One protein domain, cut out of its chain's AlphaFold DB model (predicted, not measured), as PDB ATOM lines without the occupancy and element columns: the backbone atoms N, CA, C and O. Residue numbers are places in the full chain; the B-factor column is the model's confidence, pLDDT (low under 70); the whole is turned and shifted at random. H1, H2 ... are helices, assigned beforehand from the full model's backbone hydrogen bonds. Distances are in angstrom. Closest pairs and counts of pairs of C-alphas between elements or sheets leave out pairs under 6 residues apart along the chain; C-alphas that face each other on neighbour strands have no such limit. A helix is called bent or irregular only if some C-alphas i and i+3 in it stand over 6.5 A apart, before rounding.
ATOM      1  N   TRP A 275     115.615 114.450 153.902       74.44
ATOM      2  CA  TRP A 275     114.379 113.775 154.274       74.44
ATOM      3  C   TRP A 275     113.187 114.730 154.387       74.44
ATOM      4  O   TRP A 275     112.122 114.442 153.845       74.44
ATOM      5  N   GLN A 276     113.387 115.890 155.021       81.38
ATOM      6  CA  GLN A 276     112.373 116.944 155.123       81.38
ATOM      7  C   GLN A 276     111.967 117.445 153.731       81.38
ATOM      8  O   GLN A 276     110.779 117.570 153.446       81.38
ATOM      9  N   TRP A 277     112.942 117.619 152.830       84.44
ATOM     10  CA  TRP A 277     112.685 117.948 151.425       84.44
ATOM     11  C   TRP A 277     111.849 116.877 150.704       84.44
ATOM     12  O   TRP A 277     110.873 117.197 150.028       84.44
ATOM     13  N   GLY A 278     112.188 115.594 150.873       86.00
ATOM     14  CA  GLY A 278     111.430 114.500 150.260       86.00
ATOM     15  C   GLY A 278     109.960 114.493 150.678       86.00
ATOM     16  O   GLY A 278     109.070 114.389 149.837       86.00
ATOM     17  N   TRP A 279     109.700 114.668 151.972       87.31
ATOM     18  CA  TRP A 279     108.342 114.734 152.508       87.31
ATOM     19  C   TRP A 279     107.594 116.017 152.170       87.31
ATOM     20  O   TRP A 279     106.368 115.984 152.033       87.31
ATOM     21  N   PHE A 280     108.308 117.126 151.990       89.88
ATOM     22  CA  PHE A 280     107.735 118.340 151.430       89.88
ATOM     23  C   PHE A 280     107.207 118.085 150.012       89.88
ATOM     24  O   PHE A 280     106.056 118.417 149.737       89.88
ATOM     25  N   LEU A 281     107.980 117.420 149.144       90.62
ATOM     26  CA  LEU A 281     107.532 117.059 147.790       90.62
ATOM     27  C   LEU A 281     106.347 116.083 147.809       90.62
ATOM     28  O   LEU A 281     105.364 116.292 147.097       90.62
ATOM     29  N   ILE A 282     106.406 115.052 148.657       90.56
ATOM     30  CA  ILE A 282     105.314 114.080 148.817       90.56
ATOM     31  C   ILE A 282     104.034 114.782 149.272       90.56
ATOM     32  O   ILE A 282     102.994 114.599 148.650       90.56
ATOM     33  N   SER A 283     104.101 115.625 150.301       91.62
ATOM     34  CA  SER A 283     102.927 116.358 150.796       91.62
ATOM     35  C   SER A 283     102.405 117.343 149.753       91.62
ATOM     36  O   SER A 283     101.200 117.413 149.517       91.62
ATOM     37  N   SER A 284     103.311 118.041 149.060       92.88
ATOM     38  CA  SER A 284     102.972 118.965 147.975       92.88
ATOM     39  C   SER A 284     102.187 118.284 146.861       92.88
ATOM     40  O   SER A 284     101.299 118.923 146.308       92.88
ATOM     41  N   SER A 285     102.425 116.993 146.587       92.12
ATOM     42  CA  SER A 285     101.666 116.250 145.573       92.12
ATOM     43  C   SER A 285     100.154 116.237 145.847       92.12
ATOM     44  O   SER A 285      99.368 116.410 144.917       92.12
ATOM     45  N   PHE A 286      99.735 116.142 147.115       93.88
ATOM     46  CA  PHE A 286      98.322 116.160 147.508       93.88
ATOM     47  C   PHE A 286      97.695 117.537 147.297       93.88
ATOM     48  O   PHE A 286      96.597 117.639 146.750       93.88
ATOM     49  N   PHE A 287      98.399 118.599 147.698       94.00
ATOM     50  CA  PHE A 287      97.925 119.976 147.545       94.00
ATOM     51  C   PHE A 287      97.877 120.394 146.077       94.00
ATOM     52  O   PHE A 287      96.849 120.880 145.612       94.00
ATOM     53  N   SER A 288      98.949 120.138 145.323       93.56
ATOM     54  CA  SER A 288      99.007 120.463 143.899       93.56
ATOM     55  C   SER A 288      97.962 119.681 143.105       93.56
ATOM     56  O   SER A 288      97.325 120.251 142.223       93.56
ATOM     57  N   PHE A 289      97.723 118.409 143.452       92.88
ATOM     58  CA  PHE A 289      96.662 117.606 142.841       92.88
ATOM     59  C   PHE A 289      95.275 118.179 143.143       92.88
ATOM     60  O   PHE A 289      94.463 118.352 142.229       92.88
ATOM     61  N   ALA A 290      95.008 118.505 144.411       92.81
ATOM     62  CA  ALA A 290      93.730 119.066 144.823       92.81
ATOM     63  C   ALA A 290      93.423 120.348 144.032       92.81
ATOM     64  O   ALA A 290      92.360 120.436 143.415       92.81
ATOM     65  N   THR A 291      94.386 121.268 143.939       93.00
ATOM     66  CA  THR A 291      94.242 122.519 143.182       93.00
ATOM     67  C   THR A 291      94.124 122.291 141.675       93.00
ATOM     68  O   THR A 291      93.241 122.860 141.032       93.00
ATOM     69  N   ALA A 292      94.948 121.413 141.097       90.44
ATOM     70  CA  ALA A 292      94.956 121.135 139.660       90.44
ATOM     71  C   ALA A 292      93.600 120.632 139.129       90.44
ATOM     72  O   ALA A 292      93.174 121.013 138.035       90.44
ATOM     73  N   PHE A 293      92.913 119.776 139.893       87.94
ATOM     74  CA  PHE A 293      91.695 119.101 139.429       87.94
ATOM     75  C   PHE A 293      90.396 119.617 140.052       87.94
ATOM     76  O   PHE A 293      89.326 119.341 139.499       87.94
ATOM     77  N   SER A 294      90.471 120.356 141.162       87.62
ATOM     78  CA  SER A 294      89.288 120.731 141.949       87.62
ATOM     79  C   SER A 294      89.006 122.228 141.979       87.62
ATOM     80  O   SER A 294      87.898 122.600 142.355       87.62
ATOM     81  N   ASP A 295      89.953 123.095 141.607       89.88
ATOM     82  CA  ASP A 295      89.736 124.538 141.725       89.88
ATOM     83  C   ASP A 295      88.717 125.069 140.689       89.88
ATOM     84  O   ASP A 295      88.788 124.704 139.509       89.88
ATOM     85  N   PRO A 296      87.746 125.919 141.078       86.56
ATOM     86  CA  PRO A 296      86.805 126.512 140.127       86.56
ATOM     87  C   PRO A 296      87.493 127.441 139.111       86.56
ATOM     88  O   PRO A 296      87.116 127.472 137.933       86.56
ATOM     89  N   SER A 297      88.521 128.182 139.528       91.44
ATOM     90  CA  SER A 297      89.207 129.152 138.678       91.44
ATOM     91  C   SER A 297      90.119 128.458 137.675       91.44
ATOM     92  O   SER A 297      90.839 127.512 137.990       91.44
ATOM     93  N   VAL A 298      90.105 128.925 136.427       87.00
ATOM     94  CA  VAL A 298      91.025 128.414 135.399       87.00
ATOM     95  C   VAL A 298      92.470 128.758 135.764       87.00
ATOM     96  O   VAL A 298      93.339 127.908 135.621       87.00
ATOM     97  N   ILE A 299      92.721 129.963 136.287       91.56
ATOM     98  CA  ILE A 299      94.071 130.436 136.631       91.56
ATOM     99  C   ILE A 299      94.681 129.556 137.727       91.56
ATOM    100  O   ILE A 299      95.784 129.042 137.561       91.56
ATOM    101  N   TRP A 300      93.938 129.320 138.811       91.00
ATOM    102  CA  TRP A 300      94.404 128.485 139.920       91.00
ATOM    103  C   TRP A 300      94.560 127.022 139.518       91.00
ATOM    104  O   TRP A 300      95.530 126.388 139.926       91.00
ATOM    105  N   ARG A 301      93.691 126.495 138.646       89.06
ATOM    106  CA  ARG A 301      93.893 125.160 138.061       89.06
ATOM    107  C   ARG A 301      95.182 125.064 137.259       89.06
ATOM    108  O   ARG A 301      95.911 124.093 137.436       89.06
ATOM    109  N   GLN A 302      95.480 126.045 136.402       86.44
ATOM    110  CA  GLN A 302      96.733 126.050 135.640       86.44
ATOM    111  C   GLN A 302      97.941 126.163 136.569       86.44
ATOM    112  O   GLN A 302      98.899 125.414 136.406       86.44
ATOM    113  N   LEU A 303      97.865 127.004 137.603       91.56
ATOM    114  CA  LEU A 303      98.919 127.098 138.611       91.56
ATOM    115  C   LEU A 303      99.110 125.775 139.370       91.56
ATOM    116  O   LEU A 303     100.243 125.349 139.574       91.56
ATOM    117  N   GLY A 304      98.023 125.098 139.750       90.56
ATOM    118  CA  GLY A 304      98.065 123.786 140.395       90.56
ATOM    119  C   GLY A 304      98.679 122.719 139.491       90.56
ATOM    120  O   GLY A 304      99.508 121.931 139.935       90.56
ATOM    121  N   LEU A 305      98.336 122.737 138.203       88.50
ATOM    122  CA  LEU A 305      98.903 121.862 137.180       88.50
ATOM    123  C   LEU A 305     100.406 122.110 136.964       88.50
ATOM    124  O   LEU A 305     101.182 121.153 136.938       88.50
ATOM    125  N   SER A 306     100.832 123.373 136.872       88.56
ATOM    126  CA  SER A 306     102.249 123.752 136.803       88.56
ATOM    127  C   SER A 306     103.000 123.368 138.078       88.56
ATOM    128  O   SER A 306     104.079 122.792 137.999       88.56
ATOM    129  N   SER A 307     102.417 123.621 139.255       91.31
ATOM    130  CA  SER A 307     102.984 123.229 140.549       91.31
ATOM    131  C   SER A 307     103.162 121.714 140.637       91.31
ATOM    132  O   SER A 307     104.231 121.242 141.010       91.31
ATOM    133  N   MET A 308     102.159 120.949 140.207       89.38
ATOM    134  CA  MET A 308     102.224 119.493 140.165       89.38
ATOM    135  C   MET A 308     103.328 119.012 139.218       89.38
ATOM    136  O   MET A 308     104.114 118.146 139.598       89.38
ATOM    137  N   ALA A 309     103.456 119.603 138.025       86.50
ATOM    138  CA  ALA A 309     104.556 119.305 137.106       86.50
ATOM    139  C   ALA A 309     105.926 119.598 137.742       86.50
ATOM    140  O   ALA A 309     106.823 118.759 137.680       86.50
ATOM    141  N   CYS A 310     106.069 120.737 138.426       88.62
ATOM    142  CA  CYS A 310     107.274 121.072 139.181       88.62
ATOM    143  C   CYS A 310     107.563 120.049 140.286       88.62
ATOM    144  O   CYS A 310     108.708 119.638 140.424       88.62
ATOM    145  N   VAL A 311     106.556 119.591 141.040       90.06
ATOM    146  CA  VAL A 311     106.730 118.552 142.073       90.06
ATOM    147  C   VAL A 311     107.253 117.252 141.458       90.06
ATOM    148  O   VAL A 311     108.186 116.666 142.003       90.06
ATOM    149  N   PHE A 312     106.724 116.829 140.306       85.62
ATOM    150  CA  PHE A 312     107.229 115.654 139.588       85.62
ATOM    151  C   PHE A 312     108.671 115.835 139.103       85.62
ATOM    152  O   PHE A 312     109.508 114.966 139.340       85.62
ATOM    153  N   ILE A 313     108.979 116.969 138.465       82.62
ATOM    154  CA  ILE A 313     110.340 117.282 138.007       82.62
ATOM    155  C   ILE A 313     111.298 117.291 139.202       82.62
ATOM    156  O   ILE A 313     112.350 116.664 139.149       82.62
ATOM    157  N   MET A 314     110.923 117.930 140.311       83.81
ATOM    158  CA  MET A 314     111.756 118.016 141.509       83.81
ATOM    159  C   MET A 314     111.910 116.672 142.221       83.81
ATOM    160  O   MET A 314     112.988 116.398 142.747       83.81
ATOM    161  N   ALA A 315     110.898 115.802 142.212       82.81
ATOM    162  CA  ALA A 315     111.020 114.439 142.735       82.81
ATOM    163  C   ALA A 315     112.084 113.627 141.977       82.81
ATOM    164  O   ALA A 315     112.769 112.803 142.581       82.81
ATOM    165  N   VAL A 316     112.266 113.910 140.685       74.62
ATOM    166  CA  VAL A 316     113.272 113.270 139.829       74.62
ATOM    167  C   VAL A 316     114.637 113.946 139.974       74.62
ATOM    168  O   VAL A 316     115.627 113.285 140.286       74.62
ATOM    169  N   VAL A 317     114.693 115.270 139.813       72.31
ATOM    170  CA  VAL A 317     115.939 116.055 139.799       72.31
ATOM    171  C   VAL A 317     116.620 116.082 141.167       72.31
ATOM    172  O   VAL A 317     117.845 116.024 141.240       72.31
ATOM    173  N   SER A 318     115.862 116.120 142.268       72.31
ATOM    174  CA  SER A 318     116.448 116.246 143.614       72.31
ATOM    175  C   SER A 318     117.219 115.012 144.096       72.31
ATOM    176  O   SER A 318     117.833 115.055 145.161       72.31
ATOM    177  N   GLY A 319     117.175 113.894 143.361       67.19
ATOM    178  CA  GLY A 319     117.839 112.647 143.748       67.19
ATOM    179  C   GLY A 319     117.248 111.985 145.000       67.19
ATOM    180  O   GLY A 319     117.807 111.000 145.496       67.19
ATOM    181  N   GLN A 320     116.126 112.502 145.519       73.56
ATOM    182  CA  GLN A 320     115.447 111.941 146.679       73.56
ATOM    183  C   GLN A 320     114.572 110.749 146.267       73.56
ATOM    184  O   GLN A 320     113.439 110.877 145.812       73.56
ATOM    185  N   ARG A 321     115.123 109.563 146.507       74.44
ATOM    186  CA  ARG A 321     114.609 108.240 146.134       74.44
ATOM    187  C   ARG A 321     113.187 107.961 146.616       74.44
ATOM    188  O   ARG A 321     112.394 107.391 145.878       74.44
ATOM    189  N   ILE A 322     112.846 108.371 147.839       75.88
ATOM    190  CA  ILE A 322     111.511 108.102 148.397       75.88
ATOM    191  C   ILE A 322     110.457 109.018 147.765       75.88
ATOM    192  O   ILE A 322     109.354 108.562 147.479       75.88
ATOM    193  N   ALA A 323     110.806 110.271 147.461       82.06
ATOM    194  CA  ALA A 323     109.920 111.169 146.723       82.06
ATOM    195  C   ALA A 323     109.720 110.686 145.279       82.06
ATOM    196  O   ALA A 323     108.586 110.666 144.806       82.06
ATOM    197  N   LEU A 324     110.792 110.221 144.620       80.62
ATOM    198  CA  LEU A 324     110.739 109.632 143.278       80.62
ATOM    199  C   LEU A 324     109.735 108.472 143.188       80.62
ATOM    200  O   LEU A 324     108.996 108.384 142.214       80.62
ATOM    201  N   ALA A 325     109.684 107.607 144.206       80.94
ATOM    202  CA  ALA A 325     108.751 106.483 144.245       80.94
ATOM    203  C   ALA A 325     107.332 106.890 144.683       80.94
ATOM    204  O   ALA A 325     106.349 106.491 144.062       80.94
ATOM    205  N   LEU A 326     107.201 107.679 145.755       85.56
ATOM    206  CA  LEU A 326     105.904 107.941 146.382       85.56
ATOM    207  C   LEU A 326     105.072 109.013 145.672       85.56
ATOM    208  O   LEU A 326     103.850 108.902 145.672       85.56
ATOM    209  N   VAL A 327     105.684 110.025 145.044       89.19
ATOM    210  CA  VAL A 327     104.935 111.083 144.336       89.19
ATOM    211  C   VAL A 327     104.076 110.509 143.191       89.19
ATOM    212  O   VAL A 327     102.873 110.786 143.171       89.19
ATOM    213  N   PRO A 328     104.605 109.659 142.281       85.75
ATOM    214  CA  PRO A 328     103.784 109.009 141.257       85.75
ATOM    215  C   PRO A 328     102.713 108.083 141.843       85.75
ATOM    216  O   PRO A 328     101.577 108.076 141.370       85.75
ATOM    217  N   VAL A 329     103.051 107.326 142.892       87.25
ATOM    218  CA  VAL A 329     102.112 106.407 143.552       87.25
ATOM    219  C   VAL A 329     100.932 107.174 144.147       87.25
ATOM    220  O   VAL A 329      99.784 106.810 143.891       87.25
ATOM    221  N   PHE A 330     101.176 108.270 144.873       89.00
ATOM    222  CA  PHE A 330     100.090 109.084 145.424       89.00
ATOM    223  C   PHE A 330      99.270 109.774 144.359       89.00
ATOM    224  O   PHE A 330      98.055 109.847 144.507       89.00
ATOM    225  N   PHE A 331      99.884 110.216 143.267       88.31
ATOM    226  CA  PHE A 331      99.132 110.744 142.138       88.31
ATOM    227  C   PHE A 331      98.133 109.714 141.585       88.31
ATOM    228  O   PHE A 331      96.958 110.032 141.409       88.31
ATOM    229  N   VAL A 332      98.563 108.463 141.378       86.88
ATOM    230  CA  VAL A 332      97.680 107.378 140.910       86.88
ATOM    231  C   VAL A 332      96.589 107.063 141.938       86.88
ATOM    232  O   VAL A 332      95.415 106.974 141.579       86.88
ATOM    233  N   ILE A 333      96.949 106.949 143.221       88.25
ATOM    234  CA  ILE A 333      95.988 106.727 144.311       88.25
ATOM    235  C   ILE A 333      94.944 107.848 144.340       88.25
ATOM    236  O   ILE A 333      93.747 107.574 144.411       88.25
ATOM    237  N   LEU A 334      95.373 109.107 144.239       89.44
ATOM    238  CA  LEU A 334      94.487 110.265 144.230       89.44
ATOM    239  C   LEU A 334      93.575 110.257 143.004       89.44
ATOM    240  O   LEU A 334      92.376 110.468 143.164       89.44
ATOM    241  N   LEU A 335      94.077 109.941 141.806       87.06
ATOM    242  CA  LEU A 335      93.245 109.811 140.604       87.06
ATOM    243  C   LEU A 335      92.114 108.790 140.781       87.06
ATOM    244  O   LEU A 335      90.973 109.074 140.404       87.06
ATOM    245  N   ILE A 336      92.427 107.627 141.361       86.44
ATOM    246  CA  ILE A 336      91.464 106.545 141.595       86.44
ATOM    247  C   ILE A 336      90.467 106.950 142.686       86.44
ATOM    248  O   ILE A 336      89.258 106.935 142.455       86.44
ATOM    249  N   LEU A 337      90.955 107.363 143.861       84.38
ATOM    250  CA  LEU A 337      90.113 107.633 145.031       84.38
ATOM    251  C   LEU A 337      89.252 108.894 144.885       84.38
ATOM    252  O   LEU A 337      88.167 108.960 145.463       84.38
ATOM    253  N   THR A 338      89.696 109.882 144.105       83.81
ATOM    254  CA  THR A 338      88.912 111.099 143.826       83.81
ATOM    255  C   THR A 338      88.043 110.986 142.567       83.81
ATOM    256  O   THR A 338      87.264 111.896 142.277       83.81
ATOM    257  N   GLY A 339      88.131 109.875 141.819       80.88
ATOM    258  CA  GLY A 339      87.348 109.646 140.598       80.88
ATOM    259  C   GLY A 339      87.733 110.555 139.424       80.88
ATOM    260  O   GLY A 339      86.933 110.774 138.514       80.88
ATOM    261  N   GLN A 340      88.949 111.106 139.430       81.31
ATOM    262  CA  GLN A 340      89.426 112.067 138.428       81.31
ATOM    263  C   GLN A 340      89.981 111.404 137.154       81.31
ATOM    264  O   GLN A 340      90.376 112.107 136.225       81.31
ATOM    265  N   LEU A 341      89.937 110.068 137.050       77.00
ATOM    266  CA  LEU A 341      90.338 109.303 135.855       77.00
ATOM    267  C   LEU A 341      89.655 109.791 134.563       77.00
ATOM    268  O   LEU A 341      90.274 109.821 133.503       77.00
ATOM    269  N   VAL A 342      88.402 110.250 134.647       74.38
ATOM    270  CA  VAL A 342      87.655 110.779 133.488       74.38
ATOM    271  C   VAL A 342      88.241 112.107 132.982       74.38
ATOM    272  O   VAL A 342      88.168 112.420 131.794       74.38
ATOM    273  N   ASN A 343      88.875 112.881 133.866       73.94
ATOM    274  CA  ASN A 343      89.491 114.170 133.552       73.94
ATOM    275  C   ASN A 343      90.975 114.052 133.166       73.94
ATOM    276  O   ASN A 343      91.630 115.079 132.980       73.94
ATOM    277  N   LEU A 344      91.504 112.834 132.981       72.50
ATOM    278  CA  LEU A 344      92.918 112.596 132.663       72.50
ATOM    279  C   LEU A 344      93.364 113.275 131.357       72.50
ATOM    280  O   LEU A 344      94.514 113.685 131.236       72.50
ATOM    281  N   LYS A 345      92.437 113.501 130.414       74.38
ATOM    282  CA  LYS A 345      92.698 114.266 129.179       74.38
ATOM    283  C   LYS A 345      93.260 115.669 129.451       74.38
ATOM    284  O   LYS A 345      93.995 116.192 128.625       74.38
ATOM    285  N   ARG A 346      92.950 116.265 130.610       70.56
ATOM    286  CA  ARG A 346      93.491 117.569 131.040       70.56
ATOM    287  C   ARG A 346      94.962 117.496 131.436       70.56
ATOM    288  O   ARG A 346      95.673 118.482 131.302       70.56
ATOM    289  N   PHE A 347      95.405 116.336 131.914       68.19
ATOM    290  CA  PHE A 347      96.795 116.091 132.268       68.19
ATOM    291  C   PHE A 347      97.637 115.724 131.047       68.19
ATOM    292  O   PHE A 347      98.837 115.932 131.082       68.19
ATOM    293  N   LEU A 348      97.034 115.248 129.954       71.19
ATOM    294  CA  LEU A 348      97.741 114.806 128.749       71.19
ATOM    295  C   LEU A 348      98.824 115.783 128.229       71.19
ATOM    296  O   LEU A 348      99.942 115.320 128.032       71.19
ATOM    297  N   PRO A 349      98.591 117.102 128.060       67.62
ATOM    298  CA  PRO A 349      99.640 118.015 127.583       67.62
ATOM    299  C   PRO A 349     100.817 118.150 128.563       67.62
ATOM    300  O   PRO A 349     101.968 118.233 128.145       67.62
ATOM    301  N   ILE A 350     100.547 118.112 129.869       67.31
ATOM    302  CA  ILE A 350     101.576 118.207 130.913       67.31
ATOM    303  C   ILE A 350     102.279 116.872 131.106       67.31
ATOM    304  O   ILE A 350     103.484 116.857 131.270       67.31
ATOM    305  N   GLY A 351     101.555 115.758 131.043       68.31
ATOM    306  CA  GLY A 351     102.102 114.410 131.083       68.31
ATOM    307  C   GLY A 351     102.985 114.120 129.874       68.31
ATOM    308  O   GLY A 351     104.032 113.512 130.040       68.31
ATOM    309  N   VAL A 352     102.628 114.618 128.684       70.12
ATOM    310  CA  VAL A 352     103.487 114.580 127.489       70.12
ATOM    311  C   VAL A 352     104.713 115.470 127.678       70.12
ATOM    312  O   VAL A 352     105.816 115.017 127.401       70.12
ATOM    313  N   GLY A 353     104.559 116.688 128.210       69.12
ATOM    314  CA  GLY A 353     105.693 117.556 128.550       69.12
ATOM    315  C   GLY A 353     106.619 116.941 129.605       69.12
ATOM    316  O   GLY A 353     107.835 116.982 129.462       69.12
ATOM    317  N   LEU A 354     106.053 116.296 130.623       68.12
ATOM    318  CA  LEU A 354     106.776 115.590 131.674       68.12
ATOM    319  C   LEU A 354     107.473 114.351 131.115       68.12
ATOM    320  O   LEU A 354     108.622 114.124 131.449       68.12
ATOM    321  N   ALA A 355     106.816 113.576 130.248       67.69
ATOM    322  CA  ALA A 355     107.398 112.418 129.574       67.69
ATOM    323  C   ALA A 355     108.487 112.821 128.573       67.69
ATOM    324  O   ALA A 355     109.463 112.097 128.429       67.69
ATOM    325  N   LEU A 356     108.364 113.983 127.925       70.62
ATOM    326  CA  LEU A 356     109.416 114.580 127.103       70.62
ATOM    327  C   LEU A 356     110.595 115.015 127.963       70.62
ATOM    328  O   LEU A 356     111.713 114.652 127.646       70.62
ATOM    329  N   ILE A 357     110.371 115.736 129.062       66.81
ATOM    330  CA  ILE A 357     111.443 116.157 129.975       66.81
ATOM    331  C   ILE A 357     112.119 114.933 130.592       66.81
ATOM    332  O   ILE A 357     113.338 114.834 130.534       66.81
ATOM    333  N   LEU A 358     111.338 113.979 131.108       67.00
ATOM    334  CA  LEU A 358     111.818 112.726 131.690       67.00
ATOM    335  C   LEU A 358     112.548 111.875 130.658       67.00
ATOM    336  O   LEU A 358     113.640 111.394 130.939       67.00
ATOM    337  N   GLY A 359     111.976 111.733 129.463       65.12
ATOM    338  CA  GLY A 359     112.560 111.021 128.333       65.12
ATOM    339  C   GLY A 359     113.850 111.674 127.854       65.12
ATOM    340  O   GLY A 359     114.840 110.980 127.680       65.12
ATOM    341  N   ILE A 360     113.898 113.002 127.742       66.44
ATOM    342  CA  ILE A 360     115.116 113.756 127.426       66.44
ATOM    343  C   ILE A 360     116.147 113.571 128.540       66.44
ATOM    344  O   ILE A 360     117.302 113.320 128.222       66.44
ATOM    345  N   THR A 361     115.780 113.614 129.826       60.66
ATOM    346  CA  THR A 361     116.722 113.339 130.930       60.66
ATOM    347  C   THR A 361     117.207 111.889 130.958       60.66
ATOM    348  O   THR A 361     118.384 111.671 131.221       60.66
ATOM    349  N   LEU A 362     116.355 110.908 130.632       61.59
ATOM    350  CA  LEU A 362     116.738 109.495 130.525       61.59
ATOM    351  C   LEU A 362     117.627 109.230 129.304       61.59
ATOM    352  O   LEU A 362     118.567 108.459 129.404       61.59
ATOM    353  N   ILE A 363     117.346 109.857 128.159       61.69
ATOM    354  CA  ILE A 363     118.116 109.683 126.916       61.69
ATOM    355  C   ILE A 363     119.444 110.441 126.992       61.69
ATOM    356  O   ILE A 363     120.462 109.947 126.520       61.69
ATOM    357  N   SER A 364     119.453 111.631 127.598       62.34
ATOM    358  CA  SER A 364     120.682 112.406 127.799       62.34
ATOM    359  C   SER A 364     121.573 111.833 128.899       62.34
ATOM    360  O   SER A 364     122.776 112.065 128.860       62.34
ATOM    361  N   ASN A 365     121.009 111.094 129.867       60.34
ATOM    362  CA  ASN A 365     121.743 110.514 130.997       60.34
ATOM    363  C   ASN A 365     121.191 109.127 131.414       60.34
ATOM    364  O   ASN A 365     120.686 108.975 132.533       60.34
ATOM    365  N   PRO A 366     121.291 108.098 130.551       60.59
ATOM    366  CA  PRO A 366     120.737 106.768 130.830       60.59
ATOM    367  C   PRO A 366     121.399 106.097 132.042       60.59
ATOM    368  O   PRO A 366     120.727 105.432 132.828       60.59
ATOM    369  N   GLU A 367     122.690 106.362 132.258       58.41
ATOM    370  CA  GLU A 367     123.459 105.837 133.393       58.41
ATOM    371  C   GLU A 367     122.964 106.381 134.744       58.41
ATOM    372  O   GLU A 367     122.909 105.631 135.713       58.41
ATOM    373  N   ILE A 368     122.507 107.639 134.820       56.84
ATOM    374  CA  ILE A 368     121.996 108.235 136.069       56.84
ATOM    375  C   ILE A 368     120.674 107.580 136.476       56.84
ATOM    376  O   ILE A 368     120.454 107.306 137.654       56.84
ATOM    377  N   ALA A 369     119.767 107.331 135.530       56.75
ATOM    378  CA  ALA A 369     118.486 106.696 135.837       56.75
ATOM    379  C   ALA A 369     118.680 105.255 136.334       56.75
ATOM    380  O   ALA A 369     118.043 104.851 137.310       56.75
ATOM    381  N   GLN A 370     119.603 104.526 135.705       59.38
ATOM    382  CA  GLN A 370     119.952 103.164 136.086       59.38
ATOM    383  C   GLN A 370     120.665 103.129 137.446       59.38
ATOM    384  O   GLN A 370     120.207 102.437 138.345       59.38
ATOM    385  N   GLU A 371     121.644 104.005 137.687       62.22
ATOM    386  CA  GLU A 371     122.329 104.130 138.980       62.22
ATOM    387  C   GLU A 371     121.369 104.513 140.124       62.22
ATOM    388  O   GLU A 371     121.496 104.034 141.252       62.22
ATOM    389  N   ARG A 372     120.365 105.365 139.871       60.75
ATOM    390  CA  ARG A 372     119.349 105.721 140.880       60.75
ATOM    391  C   ARG A 372     118.463 104.531 141.230       60.75
ATOM    392  O   ARG A 372     118.129 104.379 142.408       60.75
ATOM    393  N   PHE A 373     118.105 103.716 140.241       62.16
ATOM    394  CA  PHE A 373     117.332 102.493 140.437       62.16
ATOM    395  C   PHE A 373     118.164 101.426 141.159       62.16
ATOM    396  O   PHE A 373     117.747 100.943 142.211       62.16
ATOM    397  N   ASP A 374     119.394 101.186 140.708       65.00
ATOM    398  CA  ASP A 374     120.340 100.239 141.305       65.00
ATOM    399  C   ASP A 374     120.714 100.644 142.736       65.00
ATOM    400  O   ASP A 374     120.818  99.813 143.640       65.00
ATOM    401  N   SER A 375     120.851 101.944 143.009       62.91
ATOM    402  CA  SER A 375     121.114 102.446 144.357       62.91
ATOM    403  C   SER A 375     119.885 102.358 145.270       62.91
ATOM    404  O   SER A 375     120.024 102.242 146.491       62.91
ATOM    405  N   LEU A 376     118.672 102.448 144.722       60.91
ATOM    406  CA  LEU A 376     117.437 102.225 145.474       60.91
ATOM    407  C   LEU A 376     117.297 100.739 145.816       60.91
ATOM    408  O   LEU A 376     117.085 100.417 146.984       60.91
ATOM    409  N   GLN A 377     117.508  99.860 144.836       70.56
ATOM    410  CA  GLN A 377     117.455  98.412 144.998       70.56
ATOM    411  C   GLN A 377     118.532  97.898 145.961       70.56
ATOM    412  O   GLN A 377     118.198  97.261 146.953       70.56
ATOM    413  N   SER A 378     119.801  98.257 145.761       65.12
ATOM    414  CA  SER A 378     120.900  97.813 146.634       65.12
ATOM    415  C   SER A 378     120.720  98.230 148.096       65.12
ATOM    416  O   SER A 378     121.042  97.465 148.999       65.12
ATOM    417  N   ARG A 379     120.163  99.419 148.374       62.59
ATOM    418  CA  ARG A 379     119.833  99.822 149.753       62.59
ATOM    419  C   ARG A 379     118.615  99.100 150.306       62.59
ATOM    420  O   ARG A 379     118.593  98.808 151.498       62.59
ATOM    421  N   TRP A 380     117.614  98.852 149.467       66.25
ATOM    422  CA  TRP A 380     116.450  98.061 149.845       66.25
ATOM    423  C   TRP A 380     116.850  96.629 150.210       66.25
ATOM    424  O   TRP A 380     116.331  96.078 151.172       66.25
ATOM    425  N   GLU A 381     117.811  96.053 149.492       70.69
ATOM    426  CA  GLU A 381     118.371  94.729 149.769       70.69
ATOM    427  C   GLU A 381     119.306  94.738 150.989       70.69
ATOM    428  O   GLU A 381     119.214  93.852 151.835       70.69
ATOM    429  N   ALA A 382     120.162  95.757 151.133       64.25
ATOM    430  CA  ALA A 382     121.110  95.861 152.246       64.25
ATOM    431  C   ALA A 382     120.451  96.195 153.595       64.25
ATOM    432  O   ALA A 382     120.997  95.885 154.654       64.25
ATOM    433  N   SER A 383     119.306  96.879 153.595       62.94
ATOM    434  CA  SER A 383     118.538  97.175 154.809       62.94
ATOM    435  C   SER A 383     117.041  97.157 154.503       62.94
ATOM    436  O   SER A 383     116.431  98.220 154.349       62.94
TER     437      SER A 383
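What this domain is: This is residues 275 to 383 of the 540 residues of the protein "DNA double-strand break repair nuclease NurA" of Cyanothece sp. SIO1E1 (UniProt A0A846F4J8). Three helices, H1, H2 and H3, make an up-and-down bundle, each running against the one before it, and H5 runs beside H2. The short H4 leads from H3 to H5 at one end of the bundle; at the other end H6 makes a corner with H5 and runs across that end, with residues 377 to 383 sticking out. The printed part has 109 residues with six named helices, H1 to H6 in chain order, and no named strand; the class is all helix. It is compact, with a radius of gyration of the C-alphas of 14.8 A, and elongated, spanning 46 by 29 by 23 A.

Where its parts are: Find C-alpha 275 at (114.379, 113.775, 154.274); from there H1, residues 275 to 294, runs 28.8 A. Next come H2, residues 298 to 317, 28.2 A, and H3, residues 321 to 337, 24.5 A. H4, residues 340 to 346, is irregular: C-alphas 342 and 345 are 7.5 A apart. H5, residues 348 to 364, runs 23.1 A, and H6, residues 366 to 382, runs 24.0 A to C-alpha 382 at (121.110, 95.861, 152.246).

How they stand to each other: Look first at the hairpin of H1 and H2, which touch at a shallow tilt of 28 degrees, closest at the C-alphas of Ala 292 and Gly 304, 4.2 A. H3 touches H1, closest at the C-alphas of Gly 278 and Ala 323, 5.1 A. H2 touches H5 with residues 305 to 313 alone, closest at the C-alphas of Ala 309 and Leu 354, 6.9 A. H6 is about perpendicular to H5, at 90 degrees. In H2, H5 and H6 every O i to N i+4 pair is within hydrogen-bond range; H1 has 14 of 16, H3 11 of 13, and H4 0 of 3, with 3 of 4 O i to N i+3 pairs.

The domain as a whole: The C-alphas farthest apart, of Ser 297 and Ala 382, are 48.1 A apart. The printed part has no cut, and its five links are tight. Mean pLDDT of the printed part is 78.2; look for low confidence in residues 357 to 376, for instance.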